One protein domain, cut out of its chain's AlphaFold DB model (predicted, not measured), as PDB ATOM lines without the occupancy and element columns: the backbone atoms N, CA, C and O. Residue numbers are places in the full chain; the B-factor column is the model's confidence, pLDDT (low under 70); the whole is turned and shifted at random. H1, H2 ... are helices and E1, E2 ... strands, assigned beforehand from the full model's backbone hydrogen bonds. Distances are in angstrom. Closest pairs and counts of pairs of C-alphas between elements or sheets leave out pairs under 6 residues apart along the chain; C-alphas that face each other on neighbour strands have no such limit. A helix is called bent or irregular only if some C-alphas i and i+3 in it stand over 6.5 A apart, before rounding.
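This is residues 50 to 187 of the 191 residues of an uncharacterized protein of Pseudomonas orientalis (UniProt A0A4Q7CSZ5). What is this domain built of? A single strongly twisted sheet of six strands forms the core, with H1 and H3 side by side along one face, H2 packed crosswise on H1 farther out, and the smaller, irregular helix H4 on the opposite face. What runs along the chain, and how large is it? The printed part has 138 residues with four named helices and six named strands, in the order H1 H2 H3 E1 E2 E3 E4 E5 H4 E6, and the class is mixed, helices and strands. The sheet runs E1 E6 E2 E3 E4 E5, all antiparallel. The whole is compact, with a radius of gyration of the C-alphas of 14.7 A and spans of 45 by 33 by 26 A.

Where are the strands? E1 is residues 107 to 110, E6 is residues 184 to 187, E2 is residues 126 to 130 and E5 is residues 162 to 166. The longest strand is E3, residues 135 to 142, 23.5 A from first to last C-alpha, and E4, residues 152 to 158, measures 19.6 A. E6 ends at C-alpha 187, at (205.216, 223.499, 122.152). Where are the helices? H1, residues 51 to 61, begins at C-alpha 51, at (224.088, 229.075, 119.324), and is 16.1 A long. H2, residues 76 to 88, is 19.0 A long, and H3, residues 91 to 103, is 18.6 A. H4, residues 170 to 179, is 15.4 A long and irregular: C-alphas 171 and 174 are 7.5 A apart.

How do the sheet's strands pair? E2 E3 E4 E5 form a meander, each strand the antiparallel neighbour of the one before, with N 127 and O 138 at 2.8 A between E2 and E3, N 139 and O 155 at 2.9 A between E3 and E4, and N 164 and O 156 at 2.8 A between E4 and E5, all within hydrogen-bond range. E6 pairs with E2 through N 186 and O 128, 2.9 A, and E1 pairs with E6 through N 108 and O 187, 3.0 A; E1 and E5 are the edge strands. What is on the sheet? H1 is over E3 at a height over the sheet of 7.8 A, with the C-alphas of Thr 56 and Gly 137 closest at 5.1 A, and H3 is on the same face, over E6, at a height of 8.3 A, with those of Gln 100 and Val 186 closest at 6.1 A. H4 is on the opposite face at a height of 8.8 A, over none of the strands, but only just: 2 of its 10 C-alphas fall on E2. How do the helices meet? H1 and H3 touch, the same way at a shallow tilt of 15 degrees, their closest C-alphas being those of Thr 57 and Ala 99, 6.3 A. H2, not on the sheet, touches H1 with residues 82 to 86 alone, opposite ways at a steep tilt of 62 degrees, the C-alphas of Leu 54 and Ala 82 being closest at 6.8 A. How complete are the helix backbones? In H1 and H3 every O i to N i+4 pair is within hydrogen-bond range; in H2 8 of 9 are, and in H4 4 of 6.

How far does it reach? The two C-alphas farthest apart are those of Thr 88 and Gly 147, 47.4 A. Is the printed part continuous, and which links are long? The printed part has no cut; the long links are H1 to H2, 14 residues, and E1 to E2, 15 residues. Where is confidence low? The mean pLDDT of the printed part is 70.6, and 54 residues are under 70, among them residues 64 to 73, 104 to 120, 143 to 153 and 165 to 175.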
ATOM      1  N   GLN A  50     223.061 233.191 120.451       65.31
ATOM      2  CA  GLN A  50     221.995 232.208 120.193       65.31
ATOM      3  C   GLN A  50     222.407 230.844 119.622       65.31
ATOM      4  O   GLN A  50     221.523 230.062 119.269       65.31
ATOM      5  N   PHE A  51     223.689 230.460 119.652       72.56
ATOM      6  CA  PHE A  51     224.088 229.075 119.324       72.56
ATOM      7  C   PHE A  51     223.374 228.016 120.197       72.56
ATOM      8  O   PHE A  51     223.124 226.902 119.750       72.56
ATOM      9  N   CYS A  52     222.930 228.387 121.401       75.00
ATOM     10  CA  CYS A  52     222.109 227.556 122.288       75.00
ATOM     11  C   CYS A  52     220.734 227.154 121.719       75.00
ATOM     12  O   CYS A  52     220.216 226.087 122.064       75.00
ATOM     13  N   SER A  53     220.149 227.969 120.833       75.25
ATOM     14  CA  SER A  53     218.845 227.708 120.203       75.25
ATOM     15  C   SER A  53     218.877 226.469 119.309       75.25
ATOM     16  O   SER A  53     217.992 225.617 119.370       75.25
ATOM     17  N   LEU A  54     219.959 226.337 118.554       75.12
ATOM     18  CA  LEU A  54     220.271 225.222 117.680       75.12
ATOM     19  C   LEU A  54     220.456 223.929 118.475       75.12
ATOM     20  O   LEU A  54     219.817 222.925 118.182       75.12
ATOM     21  N   LEU A  55     221.273 223.970 119.530       76.31
ATOM     22  CA  LEU A  55     221.518 222.804 120.386       76.31
ATOM     23  C   LEU A  55     220.249 222.316 121.051       76.31
ATOM     24  O   LEU A  55     219.998 221.118 121.106       76.31
ATOM     25  N   THR A  56     219.434 223.259 121.507       80.62
ATOM     26  CA  THR A  56     218.130 222.963 122.074       80.62
ATOM     27  C   THR A  56     217.244 222.238 121.066       80.62
ATOM     28  O   THR A  56     216.673 221.197 121.383       80.62
ATOM     29  N   THR A  57     217.146 222.752 119.841       78.75
ATOM     30  CA  THR A  57     216.315 222.152 118.795       78.75
ATOM     31  C   THR A  57     216.808 220.768 118.377       78.75
ATOM     32  O   THR A  57     215.998 219.857 118.209       78.75
ATOM     33  N   TYR A  58     218.120 220.576 118.232       78.31
ATOM     34  CA  TYR A  58     218.661 219.254 117.929       78.31
ATOM     35  C   TYR A  58     218.456 218.280 119.095       78.31
ATOM     36  O   TYR A  58     218.057 217.145 118.854       78.31
ATOM     37  N   TRP A  59     218.665 218.710 120.342       82.00
ATOM     38  CA  TRP A  59     218.408 217.876 121.515       82.00
ATOM     39  C   TRP A  59     216.958 217.400 121.560       82.00
ATOM     40  O   TRP A  59     216.696 216.212 121.735       82.00
ATOM     41  N   LEU A  60     216.005 218.307 121.338       81.94
ATOM     42  CA  LEU A  60     214.581 217.975 121.311       81.94
ATOM     43  C   LEU A  60     214.227 216.973 120.203       81.94
ATOM     44  O   LEU A  60     213.195 216.313 120.295       81.94
ATOM     45  N   ASN A  61     215.042 216.850 119.155       78.12
ATOM     46  CA  ASN A  61     214.775 215.995 118.000       78.12
ATOM     47  C   ASN A  61     215.657 214.748 117.901       78.12
ATOM     48  O   ASN A  61     215.376 213.889 117.066       78.12
ATOM     49  N   ASP A  62     216.662 214.604 118.762       76.44
ATOM     50  CA  ASP A  62     217.461 213.387 118.847       76.44
ATOM     51  C   ASP A  62     216.621 212.252 119.467       76.44
ATOM     52  O   ASP A  62     216.135 212.392 120.594       76.44
ATOM     53  N   PRO A  63     216.434 211.114 118.770       71.31
ATOM     54  CA  PRO A  63     215.702 209.969 119.311       71.31
ATOM     55  C   PRO A  63     216.367 209.341 120.549       71.31
ATOM     56  O   PRO A  63     215.715 208.577 121.256       71.31
ATOM     57  N   ASN A  64     217.641 209.651 120.817       69.94
ATOM     58  CA  ASN A  64     218.393 209.173 121.979       69.94
ATOM     59  C   ASN A  64     218.365 210.151 123.167       69.94
ATOM     60  O   ASN A  64     218.891 209.845 124.245       69.94
ATOM     61  N   SER A  65     217.743 211.321 123.013       67.81
ATOM     62  CA  SER A  65     217.437 212.194 124.146       67.81
ATOM     63  C   SER A  65     216.512 211.471 125.134       67.81
ATOM     64  O   SER A  65     215.580 210.790 124.705       67.81
ATOM     65  N   PRO A  66     216.724 211.597 126.461       56.97
ATOM     66  CA  PRO A  66     217.539 212.611 127.142       56.97
ATOM     67  C   PRO A  66     218.981 212.219 127.535       56.97
ATOM     68  O   PRO A  66     219.590 212.940 128.318       56.97
ATOM     69  N   GLN A  67     219.544 211.093 127.084       62.31
ATOM     70  CA  GLN A  67     220.592 210.431 127.881       62.31
ATOM     71  C   GLN A  67     221.947 211.158 127.988       62.31
ATOM     72  O   GLN A  67     222.493 211.171 129.084       62.31
ATOM     73  N   VAL A  68     222.472 211.802 126.938       60.34
ATOM     74  CA  VAL A  68     223.601 212.758 127.023       60.34
ATOM     75  C   VAL A  68     223.576 213.635 125.775       60.34
ATOM     76  O   VAL A  68     223.738 213.126 124.668       60.34
ATOM     77  N   TYR A  69     223.438 214.951 125.926       62.22
ATOM     78  CA  TYR A  69     223.490 215.865 124.788       62.22
ATOM     79  C   TYR A  69     224.382 217.066 125.064       62.22
ATOM     80  O   TYR A  69     224.328 217.684 126.124       62.22
ATOM     81  N   GLY A  70     225.231 217.363 124.092       60.53
ATOM     82  CA  GLY A  70     226.241 218.404 124.138       60.53
ATOM     83  C   GLY A  70     227.008 218.391 122.826       60.53
ATOM     84  O   GLY A  70     227.107 217.357 122.162       60.53
ATOM     85  N   LEU A  71     227.559 219.535 122.440       62.31
ATOM     86  CA  LEU A  71     228.270 219.673 121.167       62.31
ATOM     87  C   LEU A  71     229.450 218.715 121.040       62.31
ATOM     88  O   LEU A  71     229.762 218.290 119.935       62.31
ATOM     89  N   SER A  72     230.066 218.327 122.157       64.50
ATOM     90  CA  SER A  72     231.121 217.309 122.195       64.50
ATOM     91  C   SER A  72     230.707 215.968 121.580       64.50
ATOM     92  O   SER A  72     231.570 215.236 121.109       64.50
ATOM     93  N   ASN A  73     229.409 215.655 121.562       67.88
ATOM     94  CA  ASN A  73     228.877 214.385 121.069       67.88
ATOM     95  C   ASN A  73     228.432 214.455 119.600       67.88
ATOM     96  O   ASN A  73     228.129 213.425 119.003       67.88
ATOM     97  N   LEU A  74     228.385 215.655 119.011       71.25
ATOM     98  CA  LEU A  74     228.076 215.827 117.595       71.25
ATOM     99  C   LEU A  74     229.346 215.669 116.760       71.25
ATOM    100  O   LEU A  74     230.422 216.143 117.131       71.25
ATOM    101  N   VAL A  75     229.211 215.055 115.587       79.75
ATOM    102  CA  VAL A  75     230.280 215.062 114.584       79.75
ATOM    103  C   VAL A  75     230.415 216.448 113.953       79.75
ATOM    104  O   VAL A  75     229.457 217.219 113.873       79.75
ATOM    105  N   ASP A  76     231.609 216.755 113.463       79.19
ATOM    106  CA  ASP A  76     231.981 218.089 112.988       79.19
ATOM    107  C   ASP A  76     231.111 218.613 111.842       79.19
ATOM    108  O   ASP A  76     230.686 219.767 111.861       79.19
ATOM    109  N   ALA A  77     230.730 217.742 110.905       78.44
ATOM    110  CA  ALA A  77     229.827 218.100 109.811       78.44
ATOM    111  C   ALA A  77     228.450 218.591 110.301       78.44
ATOM    112  O   ALA A  77     227.878 219.515 109.718       78.44
ATOM    113  N   VAL A  78     227.929 218.012 111.392       76.25
ATOM    114  CA  VAL A  78     226.650 218.431 111.984       76.25
ATOM    115  C   VAL A  78     226.806 219.804 112.627       76.25
ATOM    116  O   VAL A  78     225.997 220.683 112.357       76.25
ATOM    117  N   LYS A  79     227.879 220.028 113.397       75.88
ATOM    118  CA  LYS A  79     228.166 221.328 114.030       75.88
ATOM    119  C   LYS A  79     228.278 222.457 113.000       75.88
ATOM    120  O   LYS A  79     227.705 223.522 113.203       75.88
ATOM    121  N   ILE A  80     228.983 222.208 111.894       80.19
ATOM    122  CA  ILE A  80     229.184 223.182 110.810       80.19
ATOM    123  C   ILE A  80     227.867 223.491 110.095       80.19
ATOM    124  O   ILE A  80     227.523 224.659 109.928       80.19
ATOM    125  N   THR A  81     227.103 222.461 109.719       79.56
ATOM    126  CA  THR A  81     225.788 222.637 109.072       79.56
ATOM    127  C   THR A  81     224.857 223.468 109.952       79.56
ATOM    128  O   THR A  81     224.217 224.413 109.494       79.56
ATOM    129  N   ALA A  82     224.840 223.143 111.240       73.44
ATOM    130  CA  ALA A  82     223.991 223.760 112.234       73.44
ATOM    131  C   ALA A  82     224.399 225.236 112.494       73.44
ATOM    132  O   ALA A  82     223.545 226.121 112.560       73.44
ATOM    133  N   ALA A  83     225.701 225.543 112.544       76.38
ATOM    134  CA  ALA A  83     226.200 226.921 112.593       76.38
ATOM    135  C   ALA A  83     225.835 227.722 111.330       76.38
ATOM    136  O   ALA A  83     225.437 228.880 111.437       76.38
ATOM    137  N   GLY A  84     225.896 227.097 110.149       76.56
ATOM    138  CA  GLY A  84     225.461 227.706 108.891       76.56
ATOM    139  C   GLY A  84     223.997 228.144 108.925       76.56
ATOM    140  O   GLY A  84     223.682 229.266 108.537       76.56
ATOM    141  N   GLN A  85     223.111 227.299 109.457       75.31
ATOM    142  CA  GLN A  85     221.699 227.638 109.652       75.31
ATOM    143  C   GLN A  85     221.527 228.818 110.614       75.31
ATOM    144  O   GLN A  85     220.770 229.740 110.317       75.31
ATOM    145  N   LEU A  86     222.263 228.843 111.729       72.12
ATOM    146  CA  LEU A  86     222.167 229.924 112.711       72.12
ATOM    147  C   LEU A  86     222.528 231.288 112.110       72.12
ATOM    148  O   LEU A  86     221.820 232.261 112.342       72.12
ATOM    149  N   ILE A  87     223.587 231.350 111.297       74.38
ATOM    150  CA  ILE A  87     224.017 232.594 110.641       74.38
ATOM    151  C   ILE A  87     222.890 233.187 109.775       74.38
ATOM    152  O   ILE A  87     222.769 234.405 109.660       74.38
ATOM    153  N   THR A  88     222.021 232.346 109.207       73.69
ATOM    154  CA  THR A  88     220.862 232.804 108.419       73.69
ATOM    155  C   THR A  88     219.652 233.230 109.257       73.69
ATOM    156  O   THR A  88     218.772 233.926 108.749       73.69
ATOM    157  N   LEU A  89     219.587 232.838 110.532       72.00
ATOM    158  CA  LEU A  89     218.442 233.078 111.408       72.00
ATOM    159  C   LEU A  89     218.687 234.302 112.289       72.00
ATOM    160  O   LEU A  89     219.251 234.214 113.377       72.00
ATOM    161  N   LEU A  90     218.193 235.454 111.839       70.69
ATOM    162  CA  LEU A  90     218.288 236.698 112.595       70.69
ATOM    163  C   LEU A  90     217.018 236.936 113.422       70.69
ATOM    164  O   LEU A  90     215.909 237.001 112.884       70.69
ATOM    165  N   GLY A  91     217.201 237.111 114.731       73.62
ATOM    166  CA  GLY A  91     216.150 237.521 115.658       73.62
ATOM    167  C   GLY A  91     215.277 236.386 116.201       73.62
ATOM    168  O   GLY A  91     215.207 235.280 115.662       73.62
ATOM    169  N   LEU A  92     214.586 236.695 117.301       75.00
ATOM    170  CA  LEU A  92     213.800 235.729 118.070       75.00
ATOM    171  C   LEU A  92     212.627 235.139 117.271       75.00
ATOM    172  O   LEU A  92     212.312 233.960 117.424       75.00
ATOM    173  N   ASP A  93     212.008 235.926 116.390       77.31
ATOM    174  CA  ASP A  93     210.862 235.481 115.588       77.31
ATOM    175  C   ASP A  93     211.259 234.406 114.569       77.31
ATOM    176  O   ASP A  93     210.608 233.364 114.477       77.31
ATOM    177  N   SER A  94     212.366 234.617 113.850       78.31
ATOM    178  CA  SER A  94     212.915 233.648 112.892       78.31
ATOM    179  C   SER A  94     213.292 232.333 113.581       78.31
ATOM    180  O   SER A  94     213.034 231.255 113.053       78.31
ATOM    181  N   GLN A  95     213.837 232.411 114.796       76.06
ATOM    182  CA  GLN A  95     214.217 231.238 115.592       76.06
ATOM    183  C   GLN A  95     213.015 230.487 116.141       76.06
ATOM    184  O   GLN A  95     212.976 229.263 116.092       76.06
ATOM    185  N   THR A  96     212.010 231.219 116.618       77.69
ATOM    186  CA  THR A  96     210.745 230.630 117.064       77.69
ATOM    187  C   THR A  96     210.080 229.907 115.890       77.69
ATOM    188  O   THR A  96     209.597 228.789 116.050       77.69
ATOM    189  N   LYS A  97     210.107 230.495 114.688       79.19
ATOM    190  CA  LYS A  97     209.591 229.864 113.468       79.19
ATOM    191  C   LYS A  97     210.362 228.596 113.095       79.19
ATOM    192  O   LYS A  97     209.741 227.587 112.781       79.19
ATOM    193  N   GLU A  98     211.688 228.607 113.179       79.31
ATOM    194  CA  GLU A  98     212.488 227.407 112.909       79.31
ATOM    195  C   GLU A  98     212.251 226.305 113.957       79.31
ATOM    196  O   GLU A  98     212.088 225.131 113.622       79.31
ATOM    197  N   ALA A  99     212.138 226.672 115.235       78.56
ATOM    198  CA  ALA A  99     211.756 225.745 116.298       78.56
ATOM    199  C   ALA A  99     210.369 225.126 116.035       78.56
ATOM    200  O   ALA A  99     210.180 223.925 116.207       78.56
ATOM    201  N   GLN A 100     209.400 225.909 115.545       77.19
ATOM    202  CA  GLN A 100     208.085 225.381 115.156       77.19
ATOM    203  C   GLN A 100     208.185 224.351 114.032       77.19
ATOM    204  O   GLN A 100     207.534 223.308 114.123       77.19
ATOM    205  N   LEU A 101     208.965 224.650 112.989       78.94
ATOM    206  CA  LEU A 101     209.142 223.775 111.829       78.94
ATOM    207  C   LEU A 101     209.857 222.476 112.203       78.94
ATOM    208  O   LEU A 101     209.468 221.407 111.748       78.94
ATOM    209  N   SER A 102     210.869 222.561 113.061       76.50
ATOM    210  CA  SER A 102     211.677 221.413 113.479       76.50
ATOM    211  C   SER A 102     210.986 220.506 114.499       76.50
ATOM    212  O   SER A 102     211.317 219.327 114.580       76.50
ATOM    213  N   ILE A 103     210.034 221.020 115.282       78.44
ATOM    214  CA  ILE A 103     209.304 220.242 116.298       78.44
ATOM    215  C   ILE A 103     207.993 219.631 115.728       78.44
ATOM    216  O   ILE A 103     207.449 218.691 116.308       78.44
ATOM    217  N   ALA A 104     207.547 220.120 114.565       62.31
ATOM    218  CA  ALA A 104     206.660 219.554 113.531       62.31
ATOM    219  C   ALA A 104     205.303 218.884 113.869       62.31
ATOM    220  O   ALA A 104     204.472 218.809 112.968       62.31
ATOM    221  N   ASN A 105     205.000 218.426 115.089       56.38
ATOM    222  CA  ASN A 105     203.809 217.579 115.305       56.38
ATOM    223  C   ASN A 105     202.529 218.318 115.727       56.38
ATOM    224  O   ASN A 105     201.440 217.838 115.441       56.38
ATOM    225  N   ALA A 106     202.636 219.492 116.345       55.50
ATOM    226  CA  ALA A 106     201.545 220.446 116.570       55.50
ATOM    227  C   ALA A 106     202.151 221.600 117.362       55.50
ATOM    228  O   ALA A 106     202.255 221.504 118.581       55.50
ATOM    229  N   SER A 107     202.624 222.636 116.673       59.75
ATOM    230  CA  SER A 107     203.345 223.741 117.303       59.75
ATOM    231  C   SER A 107     202.368 224.811 117.790       59.75
ATOM    232  O   SER A 107     201.752 225.500 116.980       59.75
ATOM    233  N   VAL A 108     202.227 224.976 119.107       59.84
ATOM    234  CA  VAL A 108     201.501 226.115 119.692       59.84
ATOM    235  C   VAL A 108     202.503 227.194 120.075       59.84
ATOM    236  O   VAL A 108     203.408 226.952 120.875       59.84
ATOM    237  N   VAL A 109     202.319 228.388 119.511       61.72
ATOM    238  CA  VAL A 109     202.998 229.603 119.968       61.72
ATOM    239  C   VAL A 109     202.121 230.249 121.012       61.72
ATOM    240  O   VAL A 109     200.998 230.663 120.720       61.72
ATOM    241  N   LEU A 110     202.625 230.330 122.233       57.91
ATOM    242  CA  LEU A 110     201.939 231.041 123.297       57.91
ATOM    243  C   LEU A 110     202.532 232.459 123.409       57.91
ATOM    244  O   LEU A 110     203.757 232.595 123.444       57.91
ATOM    245  N   PRO A 111     201.705 233.521 123.426       54.31
ATOM    246  CA  PRO A 111     202.195 234.889 123.580       54.31
ATOM    247  C   PRO A 111     202.823 235.114 124.966       54.31
ATOM    248  O   PRO A 111     202.430 234.483 125.943       54.31
ATOM    249  N   ALA A 112     203.748 236.080 125.051       50.28
ATOM    250  CA  ALA A 112     204.594 236.401 126.213       50.28
ATOM    251  C   ALA A 112     203.864 236.649 127.560       50.28
ATOM    252  O   ALA A 112     204.506 236.679 128.609       50.28
ATOM    253  N   ALA A 113     202.535 236.799 127.565       48.72
ATOM    254  CA  ALA A 113     201.712 236.911 128.768       48.72
ATOM    255  C   ALA A 113     201.192 235.528 129.218       48.72
ATOM    256  O   ALA A 113     200.015 235.195 129.079       48.72
ATOM    257  N   PHE A 114     202.082 234.706 129.767       55.31
ATOM    258  CA  PHE A 114     201.765 233.374 130.288       55.31
ATOM    259  C   PHE A 114     201.149 233.449 131.688       55.31
ATOM    260  O   PHE A 114     201.867 233.365 132.683       55.31
ATOM    261  N   VAL A 115     199.829 233.614 131.807       45.94
ATOM    262  CA  VAL A 115     199.196 233.696 133.144       45.94
ATOM    263  C   VAL A 115     198.309 232.500 133.483       45.94
ATOM    264  O   VAL A 115     198.118 232.214 134.660       45.94
ATOM    265  N   THR A 116     197.819 231.723 132.520       48.94
ATOM    266  CA  THR A 116     196.803 230.708 132.841       48.94
ATOM    267  C   THR A 116     197.107 229.366 132.192       48.94
ATOM    268  O   THR A 116     196.696 229.137 131.063       48.94
ATOM    269  N   ALA A 117     197.833 228.534 132.948       51.66
ATOM    270  CA  ALA A 117     198.025 227.081 132.836       51.66
ATOM    271  C   ALA A 117     198.345 226.492 131.446       51.66
ATOM    272  O   ALA A 117     197.575 226.597 130.496       51.66
ATOM    273  N   LEU A 118     199.450 225.743 131.356       56.09
ATOM    274  CA  LEU A 118     199.618 224.805 130.243       56.09
ATOM    275  C   LEU A 118     198.556 223.699 130.371       56.09
ATOM    276  O   LEU A 118     198.302 223.244 131.492       56.09
ATOM    277  N   PRO A 119     197.958 223.228 129.265       57.59
ATOM    278  CA  PRO A 119     197.211 221.978 129.282       57.59
ATOM    279  C   PRO A 119     198.129 220.830 129.728       57.59
ATOM    280  O   PRO A 119     199.343 220.878 129.531       57.59
ATOM    281  N   THR A 120     197.557 219.786 130.331       67.62
ATOM    282  CA  THR A 120     198.301 218.566 130.660       67.62
ATOM    283  C   THR A 120     198.905 217.998 129.379       67.62
ATOM    284  O   THR A 120     198.174 217.602 128.473       67.62
ATOM    285  N   TYR A 121     200.232 217.984 129.283       72.44
ATOM    286  CA  TYR A 121     200.924 217.484 128.102       72.44
ATOM    287  C   TYR A 121     201.176 215.979 128.200       72.44
ATOM    288  O   TYR A 121     201.576 215.507 129.268       72.44
ATOM    289  N   PRO A 122     200.967 215.213 127.116       75.25
ATOM    290  CA  PRO A 122     201.330 213.804 127.087       75.25
ATOM    291  C   PRO A 122     202.855 213.609 127.128       75.25
ATOM    292  O   PRO A 122     203.646 214.507 126.823       75.25
ATOM    293  N   ALA A 123     203.279 212.393 127.476       80.06
ATOM    294  CA  ALA A 123     204.663 211.972 127.278       80.06
ATOM    295  C   ALA A 123     205.053 212.105 125.796       80.06
ATOM    296  O   ALA A 123     204.259 211.788 124.916       80.06
ATOM    297  N   GLY A 124     206.278 212.554 125.532       79.50
ATOM    298  CA  GLY A 124     206.788 212.856 124.195       79.50
ATOM    299  C   GLY A 124     206.599 214.314 123.768       79.50
ATOM    300  O   GLY A 124     207.113 214.698 122.719       79.50
ATOM    301  N   THR A 125     205.910 215.144 124.561       83.12
ATOM    302  CA  THR A 125     205.822 216.586 124.295       83.12
ATOM    303  C   THR A 125     207.189 217.254 124.403       83.12
ATOM    304  O   THR A 125     207.927 217.061 125.372       83.12
ATOM    305  N   LYS A 126     207.488 218.081 123.400       85.69
ATOM    306  CA  LYS A 126     208.713 218.868 123.255       85.69
ATOM    307  C   LYS A 126     208.380 220.341 123.439       85.69
ATOM    308  O   LYS A 126     207.408 220.827 122.868       85.69
ATOM    309  N   ILE A 127     209.181 221.060 124.209       83.31
ATOM    310  CA  ILE A 127     208.985 222.487 124.467       83.31
ATOM    311  C   ILE A 127     210.304 223.207 124.221       83.31
ATOM    312  O   ILE A 127     211.326 222.848 124.797       83.31
ATOM    313  N   TRP A 128     210.265 224.246 123.402       87.50
ATOM    314  CA  TRP A 128     211.356 225.189 123.185       87.50
ATOM    315  C   TRP A 128     210.969 226.517 123.832       87.50
ATOM    316  O   TRP A 128     209.868 227.014 123.591       87.50
ATOM    317  N   ALA A 129     211.842 227.082 124.664       82.31
ATOM    318  CA  ALA A 129     211.620 228.362 125.335       82.31
ATOM    319  C   ALA A 129     212.831 229.276 125.138       82.31
ATOM    320  O   ALA A 129     213.950 228.873 125.441       82.31
ATOM    321  N   GLY A 130     212.623 230.504 124.661       80.81
ATOM    322  CA  GLY A 130     213.720 231.390 124.266       80.81
ATOM    323  C   GLY A 130     213.488 232.871 124.555       80.81
ATOM    324  O   GLY A 130     212.355 233.335 124.709       80.81
ATOM    325  N   ASN A 131     214.590 233.611 124.635       77.81
ATOM    326  CA  ASN A 131     214.639 235.065 124.535       77.81
ATOM    327  C   ASN A 131     215.812 235.480 123.627       77.81
ATOM    328  O   ASN A 131     216.434 234.650 122.968       77.81
ATOM    329  N   ASN A 132     216.113 236.775 123.566       71.81
ATOM    330  CA  ASN A 132     217.183 237.305 122.720       71.81
ATOM    331  C   ASN A 132     218.605 236.918 123.172       71.81
ATOM    332  O   ASN A 132     219.549 237.201 122.437       71.81
ATOM    333  N   VAL A 133     218.775 236.298 124.340       71.19
ATOM    334  CA  VAL A 133     220.085 235.971 124.924       71.19
ATOM    335  C   VAL A 133     220.294 234.463 125.066       71.19
ATOM    336  O   VAL A 133     221.412 233.987 124.891       71.19
ATOM    337  N   HIS A 134     219.246 233.697 125.381       76.50
ATOM    338  CA  HIS A 134     219.363 232.284 125.728       76.50
ATOM    339  C   HIS A 134     218.102 231.477 125.397       76.50
ATOM    340  O   HIS A 134     217.006 232.028 125.265       76.50
ATOM    341  N   VAL A 135     218.258 230.156 125.296       80.88
ATOM    342  CA  VAL A 135     217.200 229.202 124.944       80.88
ATOM    343  C   VAL A 135     217.326 227.916 125.767       80.88
ATOM    344  O   VAL A 135     218.437 227.467 126.048       80.88
ATOM    345  N   LEU A 136     216.180 227.328 126.124       83.06
ATOM    346  CA  LEU A 136     216.028 226.059 126.838       83.06
ATOM    347  C   LEU A 136     215.127 225.087 126.082       83.06
ATOM    348  O   LEU A 136     214.133 225.487 125.466       83.06
ATOM    349  N   GLY A 137     215.430 223.801 126.218       84.56
ATOM    350  CA  GLY A 137     214.573 222.704 125.780       84.56
ATOM    351  C   GLY A 137     213.959 221.979 126.960       84.56
ATOM    352  O   GLY A 137     214.621 221.770 127.971       84.56
ATOM    353  N   PHE A 138     212.719 221.525 126.815       84.00
ATOM    354  CA  PHE A 138     212.103 220.582 127.740       84.00
ATOM    355  C   PHE A 138     211.501 219.411 126.971       84.00
ATOM    356  O   PHE A 138     210.788 219.603 125.988       84.00
ATOM    357  N   LEU A 139     211.764 218.201 127.453       84.44
ATOM    358  CA  LEU A 139     211.137 216.973 126.984       84.44
ATOM    359  C   LEU A 139     210.334 216.367 128.132       84.44
ATOM    360  O   LEU A 139     210.862 216.155 129.227       84.44
ATOM    361  N   ILE A 140     209.061 216.088 127.869       81.94
ATOM    362  CA  ILE A 140     208.168 215.429 128.819       81.94
ATOM    363  C   ILE A 140     208.295 213.926 128.619       81.94
ATOM    364  O   ILE A 140     207.983 213.400 127.554       81.94
ATOM    365  N   THR A 141     208.750 213.224 129.648       76.81
ATOM    366  CA  THR A 141     208.973 211.776 129.629       76.81
ATOM    367  C   THR A 141     208.072 211.081 130.643       76.81
ATOM    368  O   THR A 141     207.700 211.692 131.646       76.81
ATOM    369  N   PRO A 142     207.713 209.800 130.444       74.00
ATOM    370  CA  PRO A 142     207.080 209.017 131.499       74.00
ATOM    371  C   PRO A 142     207.939 209.033 132.765       74.00
ATOM    372  O   PRO A 142     209.171 209.033 132.689       74.00
ATOM    373  N   SER A 143     207.309 209.054 133.935       69.56
ATOM    374  CA  SER A 143     208.045 208.833 135.177       69.56
ATOM    375  C   SER A 143     208.572 207.402 135.208       69.56
ATOM    376  O   SER A 143     207.822 206.446 135.029       69.56
ATOM    377  N   THR A 144     209.874 207.253 135.437       63.50
ATOM    378  CA  THR A 144     210.520 205.949 135.628       63.50
ATOM    379  C   THR A 144     210.583 205.546 137.102       63.50
ATOM    380  O   THR A 144     211.102 204.478 137.413       63.50
ATOM    381  N   THR A 145     210.056 206.375 138.014       58.66
ATOM    382  CA  THR A 145     210.072 206.112 139.460       58.66
ATOM    383  C   THR A 145     208.905 205.192 139.835       58.66
ATOM    384  O   THR A 145     207.750 205.615 139.726       58.66
ATOM    385  N   PRO A 146     209.155 203.951 140.296       48.84
ATOM    386  CA  PRO A 146     208.086 203.052 140.717       48.84
ATOM    387  C   PRO A 146     207.305 203.648 141.896       48.84
ATOM    388  O   PRO A 146     207.899 204.009 142.910       48.84
ATOM    389  N   GLY A 147     205.978 203.748 141.771       55.16
ATOM    390  CA  GLY A 147     205.097 204.247 142.836       55.16
ATOM    391  C   GLY A 147     205.028 205.771 142.982       55.16
ATOM    392  O   GLY A 147     204.459 206.248 143.957       55.16
ATOM    393  N   ALA A 148     205.587 206.544 142.046       54.34
ATOM    394  CA  ALA A 148     205.398 207.990 142.047       54.34
ATOM    395  C   ALA A 148     203.963 208.354 141.627       54.34
ATOM    396  O   ALA A 148     203.529 208.007 140.530       54.34
ATOM    397  N   ASP A 149     203.275 209.145 142.454       54.53
ATOM    398  CA  ASP A 149     201.970 209.759 142.142       54.53
ATOM    399  C   ASP A 149     202.034 210.763 140.971       54.53
ATOM    400  O   ASP A 149     201.017 211.305 140.537       54.53
ATOM    401  N   VAL A 150     203.235 211.027 140.442       58.28
ATOM    402  CA  VAL A 150     203.472 211.904 139.295       58.28
ATOM    403  C   VAL A 150     203.829 211.038 138.078       58.28
ATOM    404  O   VAL A 150     204.950 210.530 138.002       58.28
ATOM    405  N   PRO A 151     202.913 210.860 137.107       63.19
ATOM    406  CA  PRO A 151     203.108 209.940 135.982       63.19
ATOM    407  C   PRO A 151     204.104 210.446 134.924       63.19
ATOM    408  O   PRO A 151     204.474 209.692 134.024       63.19
ATOM    409  N   LEU A 152     204.555 211.702 135.017       68.50
ATOM    410  CA  LEU A 152     205.423 212.358 134.036       68.50
ATOM    411  C   LEU A 152     206.590 213.083 134.719       68.50
ATOM    412  O   LEU A 152     206.442 213.646 135.801       68.50
ATOM    413  N   THR A 153     207.742 213.095 134.058       69.94
ATOM    414  CA  THR A 153     208.962 213.810 134.454       69.94
ATOM    415  C   THR A 153     209.386 214.784 133.360       69.94
ATOM    416  O   THR A 153     209.024 214.624 132.193       69.94
ATOM    417  N   TYR A 154     210.166 215.796 133.741       75.69
ATOM    418  CA  TYR A 154     210.755 216.760 132.814       75.69
ATOM    419  C   TYR A 154     212.227 216.480 132.744       75.69
ATOM    420  O   TYR A 154     212.921 216.449 133.766       75.69
ATOM    421  N   THR A 155     212.712 216.403 131.523       79.00
ATOM    422  CA  THR A 155     214.110 216.674 131.289       79.00
ATOM    423  C   THR A 155     214.217 218.058 130.682       79.00
ATOM    424  O   THR A 155     213.568 218.341 129.679       79.00
ATOM    425  N   ALA A 156     214.998 218.926 131.312       79.44
ATOM    426  CA  ALA A 156     215.406 220.192 130.742       79.44
ATOM    427  C   ALA A 156     216.791 220.040 130.118       79.44
ATOM    428  O   ALA A 156     217.664 219.369 130.667       79.44
ATOM    429  N   TYR A 157     216.994 220.699 128.991       81.56
ATOM    430  CA  TYR A 157     218.303 220.950 128.432       81.56
ATOM    431  C   TYR A 157     218.542 222.449 128.426       81.56
ATOM    432  O   TYR A 157     217.762 223.222 127.867       81.56
ATOM    433  N   ASP A 158     219.640 222.840 129.049       77.38
ATOM    434  CA  ASP A 158     220.197 224.175 128.968       77.38
ATOM    435  C   ASP A 158     221.602 224.015 128.405       77.38
ATOM    436  O   ASP A 158     222.402 223.246 128.937       77.38
ATOM    437  N   SER A 159     221.928 224.735 127.338       71.94
ATOM    438  CA  SER A 159     223.254 224.624 126.745       71.94
ATOM    439  C   SER A 159     224.363 224.925 127.763       71.94
ATOM    440  O   SER A 159     225.384 224.259 127.764       71.94
ATOM    441  N   ASN A 160     224.179 225.850 128.703       69.88
ATOM    442  CA  ASN A 160     225.218 226.243 129.658       69.88
ATOM    443  C   ASN A 160     225.511 225.192 130.734       69.88
ATOM    444  O   ASN A 160     226.625 225.163 131.255       69.88
ATOM    445  N   ILE A 161     224.539 224.347 131.084       69.69
ATOM    446  CA  ILE A 161     224.660 223.390 132.202       69.69
ATOM    447  C   ILE A 161     224.404 221.932 131.797       69.69
ATOM    448  O   ILE A 161     224.641 221.026 132.594       69.69
ATOM    449  N   GLY A 162     223.981 221.685 130.558       69.56
ATOM    450  CA  GLY A 162     223.669 220.365 130.027       69.56
ATOM    451  C   GLY A 162     222.247 219.901 130.347       69.56
ATOM    452  O   GLY A 162     221.308 220.688 130.467       69.56
ATOM    453  N   VAL A 163     222.085 218.580 130.427       75.31
ATOM    454  CA  VAL A 163     220.795 217.932 130.677       75.31
ATOM    455  C   VAL A 163     220.536 217.846 132.182       75.31
ATOM    456  O   VAL A 163     221.351 217.305 132.927       75.31
ATOM    457  N   VAL A 164     219.378 218.332 132.627       71.69
ATOM    458  CA  VAL A 164     218.943 218.305 134.027       71.69
ATOM    459  C   VAL A 164     217.544 217.707 134.116       71.69
ATOM    460  O   VAL A 164     216.605 218.195 133.490       71.69
ATOM    461  N   GLN A 165     217.369 216.671 134.937       68.62
ATOM    462  CA  GLN A 165     216.030 216.214 135.303       68.62
ATOM    463  C   GLN A 165     215.435 217.155 136.350       68.62
ATOM    464  O   GLN A 165     215.998 217.345 137.428       68.62
ATOM    465  N   LEU A 166     214.288 217.746 136.031       61.78
ATOM    466  CA  LEU A 166     213.574 218.640 136.931       61.78
ATOM    467  C   LEU A 166     212.354 217.908 137.492       61.78
ATOM    468  O   LEU A 166     211.442 217.545 136.753       61.78
ATOM    469  N   GLY A 167     212.303 217.726 138.812       55.78
ATOM    470  CA  GLY A 167     211.134 217.203 139.531       55.78
ATOM    471  C   GLY A 167     210.039 218.257 139.727       55.78
ATOM    472  O   GLY A 167     209.582 218.469 140.845       55.78
ATOM    473  N   LEU A 168     209.694 219.004 138.676       52.94
ATOM    474  CA  LEU A 168     208.734 220.110 138.748       52.94
ATOM    475  C   LEU A 168     207.297 219.647 138.467       52.94
ATOM    476  O   LEU A 168     207.068 218.600 137.876       52.94
ATOM    477  N   VAL A 169     206.314 220.448 138.874       56.78
ATOM    478  CA  VAL A 169     204.898 220.268 138.512       56.78
ATOM    479  C   VAL A 169     204.613 221.057 137.223       56.78
ATOM    480  O   VAL A 169     204.965 222.235 137.139       56.78
ATOM    481  N   LEU A 170     203.966 220.430 136.226       55.75
ATOM    482  CA  LEU A 170     203.767 220.953 134.848       55.75
ATOM    483  C   LEU A 170     203.109 222.332 134.826       55.75
ATOM    484  O   LEU A 170     203.419 223.173 133.984       55.75
ATOM    485  N   ALA A 171     202.193 222.545 135.773       58.91
ATOM    486  CA  ALA A 171     201.363 223.735 135.868       58.91
ATOM    487  C   ALA A 171     202.173 225.024 136.109       58.91
ATOM    488  O   ALA A 171     201.733 226.096 135.698       58.91
ATOM    489  N   ASP A 172     203.371 224.924 136.701       63.03
ATOM    490  CA  ASP A 172     204.179 226.086 137.103       63.03
ATOM    491  C   ASP A 172     205.248 226.483 136.077       63.03
ATOM    492  O   ASP A 172     205.870 227.544 136.208       63.03
ATOM    493  N   LEU A 173     205.504 225.642 135.067       67.19
ATOM    494  CA  LEU A 173     206.573 225.862 134.088       67.19
ATOM    495  C   LEU A 173     206.485 227.243 133.400       67.19
ATOM    496  O   LEU A 173     207.515 227.918 133.345       67.19
ATOM    497  N   PRO A 174     205.312 227.747 132.964       63.94
ATOM    498  CA  PRO A 174     205.223 229.054 132.314       63.94
ATOM    499  C   PRO A 174     205.580 230.199 133.251       63.94
ATOM    500  O   PRO A 174     206.367 231.064 132.890       63.94
ATOM    501  N   GLN A 175     205.068 230.178 134.485       66.06
ATOM    502  CA  GLN A 175     205.366 231.219 135.469       66.06
ATOM    503  C   GLN A 175     206.859 231.259 135.801       66.06
ATOM    504  O   GLN A 175     207.422 232.329 136.027       66.06
ATOM    505  N   ARG A 176     207.517 230.096 135.825       70.25
ATOM    506  CA  ARG A 176     208.966 230.001 136.021       70.25
ATOM    507  C   ARG A 176     209.725 230.541 134.814       70.25
ATOM    508  O   ARG A 176     210.619 231.356 135.009       70.25
ATOM    509  N   LEU A 177     209.350 230.150 133.596       73.19
ATOM    510  CA  LEU A 177     209.953 230.660 132.360       73.19
ATOM    511  C   LEU A 177     209.818 232.184 132.252       73.19
ATOM    512  O   LEU A 177     210.808 232.865 131.998       73.19
ATOM    513  N   THR A 178     208.646 232.738 132.567       69.25
ATOM    514  CA  THR A 178     208.430 234.190 132.619       69.25
ATOM    515  C   THR A 178     209.288 234.862 133.692       69.25
ATOM    516  O   THR A 178     209.916 235.879 133.411       69.25
ATOM    517  N   LYS A 179     209.393 234.293 134.903       72.44
ATOM    518  CA  LYS A 179     210.291 234.816 135.957       72.44
ATOM    519  C   LYS A 179     211.767 234.781 135.554       72.44
ATOM    520  O   LYS A 179     212.532 235.621 136.013       72.44
ATOM    521  N   MET A 180     212.155 233.829 134.710       71.06
ATOM    522  CA  MET A 180     213.503 233.720 134.145       71.06
ATOM    523  C   MET A 180     213.710 234.614 132.906       71.06
ATOM    524  O   MET A 180     214.805 234.638 132.353       71.06
ATOM    525  N   GLY A 181     212.691 235.370 132.480       73.25
ATOM    526  CA  GLY A 181     212.790 236.316 131.368       73.25
ATOM    527  C   GLY A 181     212.679 235.684 129.978       73.25
ATOM    528  O   GLY A 181     213.105 236.301 129.003       73.25
ATOM    529  N   TYR A 182     212.134 234.470 129.860       76.94
ATOM    530  CA  TYR A 182     211.802 233.877 128.563       76.94
ATOM    531  C   TYR A 182     210.506 234.478 128.023       76.94
ATOM    532  O   TYR A 182     209.507 234.571 128.738       76.94
ATOM    533  N   THR A 183     210.527 234.885 126.755       74.25
ATOM    534  CA  THR A 183     209.431 235.636 126.122       74.25
ATOM    535  C   THR A 183     208.779 234.893 124.962       74.25
ATOM    536  O   THR A 183     207.693 235.285 124.542       74.25
ATOM    537  N   SER A 184     209.403 233.819 124.474       76.31
ATOM    538  CA  SER A 184     208.889 232.984 123.387       76.31
ATOM    539  C   SER A 184     208.818 231.522 123.804       76.31
ATOM    540  O   SER A 184     209.733 231.010 124.451       76.31
ATOM    541  N   LEU A 185     207.743 230.846 123.397       77.44
ATOM    542  CA  LEU A 185     207.529 229.423 123.635       77.44
ATOM    543  C   LEU A 185     206.978 228.751 122.382       77.44
ATOM    544  O   LEU A 185     206.023 229.244 121.778       77.44
ATOM    545  N   VAL A 186     207.541 227.594 122.047       78.69
ATOM    546  CA  VAL A 186     207.018 226.673 121.040       78.69
ATOM    547  C   VAL A 186     206.791 225.329 121.706       78.69
ATOM    548  O   VAL A 186     207.700 224.774 122.318       78.69
ATOM    549  N   VAL A 187     205.580 224.799 121.583       79.06
ATOM    550  CA  VAL A 187     205.216 223.499 122.152       79.06
ATOM    551  C   VAL A 187     204.842 222.554 121.032       79.06
ATOM    552  O   VAL A 187     203.890 222.853 120.330       79.06
TER     553      VAL A 187